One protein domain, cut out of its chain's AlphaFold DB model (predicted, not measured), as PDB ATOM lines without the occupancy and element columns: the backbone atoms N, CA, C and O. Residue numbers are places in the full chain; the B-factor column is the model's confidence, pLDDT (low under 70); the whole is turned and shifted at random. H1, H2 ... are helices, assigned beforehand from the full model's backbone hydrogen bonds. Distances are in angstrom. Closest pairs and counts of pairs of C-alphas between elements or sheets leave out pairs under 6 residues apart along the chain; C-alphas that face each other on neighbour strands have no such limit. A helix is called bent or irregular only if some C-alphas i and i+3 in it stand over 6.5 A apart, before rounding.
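Overview. This is residues 35 to 79 of the 342 residues of the protein "Hypothetical protein" of Percolomonas cosmopolitus (UniProt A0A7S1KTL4). Two helices stand crosswise, the last part of H1 near the middle of the longer H2, with the first residues and the looping link 51 to 60 beside them. Residues 36 to 37 and 58 to 59 make a short antiparallel pairing, and residues 72 to 79 stick out, with 72 to 77 belonging to H2. The printed part has 45 residues with two named helices, H1 then H2, and no named strand: all helix. It is compact, radius of gyration of the C-alphas 10.7 A, and elongated, 31 by 19 by 17 A.

Along the chain. H1, residues 40 to 50, begins at C-alpha 40 (38.148, 9.952, -4.399). It is irregular: C-alphas 41 and 44 are 7.1 A apart. H2, residues 61 to 77, is 24.2 A long and ends at C-alpha 77 (39.238, 31.495, 8.179).

Arrangement. H1 and H2 are close but not clearly touching; their closest C-alphas, of Phe 49 and Trp 67, are 7.2 A apart. Their lines are about perpendicular at 87 degrees. Every O i to N i+4 pair is within hydrogen-bond range in H2, 5 of 7 in H1.

Size, cuts and confidence. The farthest C-alphas, of Gly 57 and Gly 79, are 31.3 A apart. The link is short, the printed part has no cut, and no printed residue is under 70 in pLDDT.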
ATOM      1  N   ARG A  35      34.152  18.992 -16.976       84.25
ATOM      2  CA  ARG A  35      35.569  18.676 -17.248       84.25
ATOM      3  C   ARG A  35      36.301  18.240 -15.990       84.25
ATOM      4  O   ARG A  35      37.336  17.584 -16.061       84.25
ATOM      5  N   TYR A  36      35.782  18.620 -14.828       90.06
ATOM      6  CA  TYR A  36      36.430  18.361 -13.556       90.06
ATOM      7  C   TYR A  36      35.959  17.014 -13.028       90.06
ATOM      8  O   TYR A  36      34.862  16.909 -12.486       90.06
ATOM      9  N   ARG A  37      36.784  15.979 -13.207       91.19
ATOM     10  CA  ARG A  37      36.538  14.669 -12.596       91.19
ATOM     11  C   ARG A  37      36.668  14.777 -11.078       91.19
ATOM     12  O   ARG A  37      37.654  15.319 -10.572       91.19
ATOM     13  N   VAL A  38      35.669  14.268 -10.365       90.88
ATOM     14  CA  VAL A  38      35.718  14.128  -8.910       90.88
ATOM     15  C   VAL A  38      36.708  13.012  -8.587       90.88
ATOM     16  O   VAL A  38      36.549  11.879  -9.031       90.88
ATOM     17  N   HIS A  39      37.778  13.358  -7.874       90.69
ATOM     18  CA  HIS A  39      38.723  12.381  -7.339       90.69
ATOM     19  C   HIS A  39      38.225  11.875  -5.988       90.69
ATOM     20  O   HIS A  39      37.746  12.686  -5.201       90.69
ATOM     21  N   GLU A  40      38.469  10.599  -5.687       89.81
ATOM     22  CA  GLU A  40      38.148   9.952  -4.399       89.81
ATOM     23  C   GLU A  40      38.608  10.800  -3.198       89.81
ATOM     24  O   GLU A  40      37.848  11.064  -2.279       89.81
ATOM     25  N   ARG A  41      39.816  11.382  -3.262       88.81
ATOM     26  CA  ARG A  41      40.349  12.251  -2.188       88.81
ATOM     27  C   ARG A  41      39.545  13.527  -1.923       88.81
ATOM     28  O   ARG A  41      39.704  14.145  -0.880       88.81
ATOM     29  N   ASN A  42      38.795  13.998  -2.913       87.88
ATOM     30  CA  ASN A  42      37.978  15.202  -2.793       87.88
ATOM     31  C   ASN A  42      36.493  14.858  -2.631       87.88
ATOM     32  O   ASN A  42      35.707  15.778  -2.425       87.88
ATOM     33  N   GLU A  43      36.116  13.585  -2.766       90.19
ATOM     34  CA  GLU A  43      34.732  13.120  -2.789       90.19
ATOM     35  C   GLU A  43      34.031  13.448  -1.475       90.19
ATOM     36  O   GLU A  43      33.062  14.199  -1.479       90.19
ATOM     37  N   GLU A  44      34.606  13.037  -0.345       89.81
ATOM     38  CA  GLU A  44      34.075  13.319   0.996       89.81
ATOM     39  C   GLU A  44      33.890  14.823   1.253       89.81
ATOM     40  O   GLU A  44      32.850  15.273   1.737       89.81
ATOM     41  N   ILE A  45      34.879  15.629   0.854       90.44
ATOM     42  CA  ILE A  45      34.850  17.089   1.021       90.44
ATOM     43  C   ILE A  45      33.740  17.707   0.161       90.44
ATOM     44  O   ILE A  45      33.072  18.658   0.577       90.44
ATOM     45  N   LEU A  46      33.568  17.211  -1.064       91.50
ATOM     46  CA  LEU A  46      32.539  17.677  -1.986       91.50
ATOM     47  C   LEU A  46      31.144  17.258  -1.509       91.50
ATOM     48  O   LEU A  46      30.247  18.101  -1.528       91.50
ATOM     49  N   CYS A  47      30.982  16.026  -1.023       91.50
ATOM     50  CA  CYS A  47      29.752  15.534  -0.403       91.50
ATOM     51  C   CYS A  47      29.345  16.414   0.784       91.50
ATOM     52  O   CYS A  47      28.212  16.886   0.835       91.50
ATOM     53  N   GLY A  48      30.285  16.750   1.674       90.19
ATOM     54  CA  GLY A  48      30.018  17.659   2.793       90.19
ATOM     55  C   GLY A  48      29.655  19.090   2.371       90.19
ATOM     56  O   GLY A  48      28.933  19.776   3.086       90.19
ATOM     57  N   PHE A  49      30.129  19.565   1.213       92.75
ATOM     58  CA  PHE A  49      29.830  20.918   0.727       92.75
ATOM     59  C   PHE A  49      28.489  21.023  -0.006       92.75
ATOM     60  O   PHE A  49      27.788  22.024   0.131       92.75
ATOM     61  N   PHE A  50      28.148  20.028  -0.821       92.12
ATOM     62  CA  PHE A  50      26.933  20.043  -1.638       92.12
ATOM     63  C   PHE A  50      25.764  19.276  -1.009       92.12
ATOM     64  O   PHE A  50      24.658  19.366  -1.531       92.12
ATOM     65  N   GLY A  51      25.992  18.540   0.083       83.69
ATOM     66  CA  GLY A  51      24.965  17.810   0.834       83.69
ATOM     67  C   GLY A  51      24.461  16.529   0.164       83.69
ATOM     68  O   GLY A  51      23.716  15.779   0.782       83.69
ATOM     69  N   ASN A  52      24.886  16.256  -1.072       79.25
ATOM     70  CA  ASN A  52      24.496  15.075  -1.833       79.25
ATOM     71  C   ASN A  52      25.667  14.095  -1.930       79.25
ATOM     72  O   ASN A  52      26.824  14.515  -1.958       79.25
ATOM     73  N   GLY A  53      25.361  12.800  -2.048       81.19
ATOM     74  CA  GLY A  53      26.332  11.765  -2.404       81.19
ATOM     75  C   GLY A  53      26.851  11.986  -3.823       81.19
ATOM     76  O   GLY A  53      26.319  11.441  -4.789       81.19
ATOM     77  N   ILE A  54      27.864  12.837  -3.955       82.25
ATOM     78  CA  ILE A  54      28.560  13.105  -5.209       82.25
ATOM     79  C   ILE A  54      29.449  11.898  -5.471       82.25
ATOM     80  O   ILE A  54      30.616  11.904  -5.108       82.25
ATOM     81  N   GLY A  55      28.888  10.859  -6.089       80.94
ATOM     82  CA  GLY A  55      29.678   9.713  -6.526       80.94
ATOM     83  C   GLY A  55      30.743  10.102  -7.559       80.94
ATOM     84  O   GLY A  55      30.878  11.261  -7.975       80.94
ATOM     85  N   ARG A  56      31.484   9.100  -8.042       82.38
ATOM     86  CA  ARG A  56      32.485   9.259  -9.111       82.38
ATOM     87  C   ARG A  56      31.841   9.807 -10.386       82.38
ATOM     88  O   ARG A  56      31.307   9.064 -11.202       82.38
ATOM     89  N   GLY A  57      31.925  11.118 -10.579       87.69
ATOM     90  CA  GLY A  57      31.387  11.781 -11.758       87.69
ATOM     91  C   GLY A  57      32.138  13.050 -12.119       87.69
ATOM     92  O   GLY A  57      33.303  13.243 -11.758       87.69
ATOM     93  N   GLN A  58      31.485  13.913 -12.893       90.06
ATOM     94  CA  GLN A  58      32.092  15.136 -13.401       90.06
ATOM     95  C   GLN A  58      31.352  16.368 -12.899       90.06
ATOM     96  O   GLN A  58      30.131  16.382 -12.784       90.06
ATOM     97  N   LEU A  59      32.102  17.425 -12.613       91.50
ATOM     98  CA  LEU A  59      31.576  18.733 -12.255       91.50
ATOM     99  C   LEU A  59      31.705  19.684 -13.444       91.50
ATOM    100  O   LEU A  59      32.749  19.754 -14.105       91.50
ATOM    101  N   CYS A  60      30.662  20.480 -13.670       91.38
ATOM    102  CA  CYS A  60      30.754  21.651 -14.534       91.38
ATOM    103  C   CYS A  60      31.603  22.750 -13.874       91.38
ATOM    104  O   CYS A  60      31.729  22.816 -12.645       91.38
ATOM    105  N   ASP A  61      32.155  23.655 -14.688       90.12
ATOM    106  CA  ASP A  61      33.024  24.744 -14.214       90.12
ATOM    107  C   ASP A  61      32.336  25.615 -13.146       90.12
ATOM    108  O   ASP A  61      32.939  26.004 -12.147       90.12
ATOM    109  N   ARG A  62      31.023  25.851 -13.279       91.12
ATOM    110  CA  ARG A  62      30.259  26.643 -12.303       91.12
ATOM    111  C   ARG A  62      30.213  25.985 -10.920       91.12
ATOM    112  O   ARG A  62      30.395  26.683  -9.920       91.12
ATOM    113  N   CYS A  63      29.970  24.676 -10.849       92.12
ATOM    114  CA  CYS A  63      29.938  23.942  -9.580       92.12
ATOM    115  C   CYS A  63      31.346  23.819  -8.987       92.12
ATOM    116  O   CYS A  63      31.538  24.101  -7.805       92.12
ATOM    117  N   TYR A  64      32.344  23.525  -9.824       93.00
ATOM    118  CA  TYR A  64      33.739  23.469  -9.397       93.00
ATOM    119  C   TYR A  64      34.223  24.801  -8.797       93.00
ATOM    120  O   TYR A  64      34.780  24.825  -7.699       93.00
ATOM    121  N   ARG A  65      33.949  25.937  -9.454       93.38
ATOM    122  CA  ARG A  65      34.330  27.268  -8.948       93.38
ATOM    123  C   ARG A  65      33.654  27.628  -7.631       93.38
ATOM    124  O   ARG A  65      34.295  28.264  -6.798       93.38
ATOM    125  N   LYS A  66      32.389  27.239  -7.433       93.62
ATOM    126  CA  LYS A  66      31.682  27.452  -6.158       93.62
ATOM    127  C   LYS A  66      32.399  26.744  -5.012       93.62
ATOM    128  O   LYS A  66      32.727  27.391  -4.020       93.62
ATOM    129  N   TRP A  67      32.702  25.459  -5.189       94.31
ATOM    130  CA  TRP A  67      33.455  24.691  -4.201       94.31
ATOM    131  C   TRP A  67      34.854  25.274  -3.974       94.31
ATOM    132  O   TRP A  67      35.253  25.503  -2.836       94.31
ATOM    133  N   TYR A  68      35.585  25.592  -5.045       93.00
ATOM    134  CA  TYR A  68      36.943  26.124  -4.934       93.00
ATOM    135  C   TYR A  68      36.987  27.470  -4.197       93.00
ATOM    136  O   TYR A  68      37.875  27.699  -3.377       93.00
ATOM    137  N   LYS A  69      36.011  28.352  -4.450       94.25
ATOM    138  CA  LYS A  69      35.866  29.616  -3.722       94.25
ATOM    139  C   LYS A  69      35.656  29.366  -2.226       94.25
ATOM    140  O   LYS A  69      36.406  29.917  -1.427       94.25
ATOM    141  N   HIS A  70      34.726  28.479  -1.869       91.75
ATOM    142  CA  HIS A  70      34.475  28.123  -0.473       91.75
ATOM    143  C   HIS A  70      35.704  27.501   0.202       91.75
ATOM    144  O   HIS A  70      36.058  27.880   1.314       91.75
ATOM    145  N   LYS A  71      36.411  26.598  -0.489       90.00
ATOM    146  CA  LYS A  71      37.652  25.990   0.009       90.00
ATOM    147  C   LYS A  71      38.696  27.052   0.357       90.00
ATOM    148  O   LYS A  71      39.307  26.976   1.417       90.00
ATOM    149  N   ARG A  72      38.884  28.056  -0.507       89.19
ATOM    150  CA  ARG A  72      39.825  29.155  -0.235       89.19
ATOM    151  C   ARG A  72      39.371  30.047   0.916       89.19
ATOM    152  O   ARG A  72      40.216  30.482   1.687       89.19
ATOM    153  N   GLU A  73      38.073  30.312   1.032       90.31
ATOM    154  CA  GLU A  73      37.510  31.097   2.138       90.31
ATOM    155  C   GLU A  73      37.671  30.370   3.482       90.31
ATOM    156  O   GLU A  73      38.132  30.981   4.443       90.31
ATOM    157  N   LYS A  74      37.417  29.054   3.541       86.56
ATOM    158  CA  LYS A  74      37.660  28.238   4.744       86.56
ATOM    159  C   LYS A  74      39.136  28.181   5.136       86.56
ATOM    160  O   LYS A  74      39.458  28.377   6.300       86.56
ATOM    161  N   GLN A  75      40.039  27.973   4.177       84.81
ATOM    162  CA  GLN A  75      41.484  27.966   4.452       84.81
ATOM    163  C   GLN A  75      41.989  29.301   5.014       84.81
ATOM    164  O   GLN A  75      42.968  29.341   5.751       84.81
ATOM    165  N   ALA A  76      41.316  30.397   4.678       82.62
ATOM    166  CA  ALA A  76      41.634  31.709   5.214       82.62
ATOM    167  C   ALA A  76      41.058  31.952   6.600       82.62
ATOM    168  O   ALA A  76      41.735  32.545   7.432       82.62
ATOM    169  N   ALA A  77      39.834  31.478   6.848       79.75
ATOM    170  CA  ALA A  77      39.238  31.495   8.179       79.75
ATOM    171  C   ALA A  77      40.077  30.672   9.171       79.75
ATOM    172  O   ALA A  77      40.251  31.086  10.310       79.75
ATOM    173  N   ASN A  78      40.672  29.571   8.706       81.69
ATOM    174  CA  ASN A  78      41.542  28.710   9.508       81.69
ATOM    175  C   ASN A  78      42.996  29.216   9.615       81.69
ATOM    176  O   ASN A  78      43.835  28.538  10.194       81.69
ATOM    177  N   GLY A  79      43.329  30.379   9.039       71.56
ATOM    178  CA  GLY A  79      44.667  30.976   9.139       71.56
ATOM    179  C   GLY A  79      45.788  30.252   8.376       71.56
ATOM    180  O   GLY A  79      46.928  30.705   8.408       71.56
TER     181      GLY A  79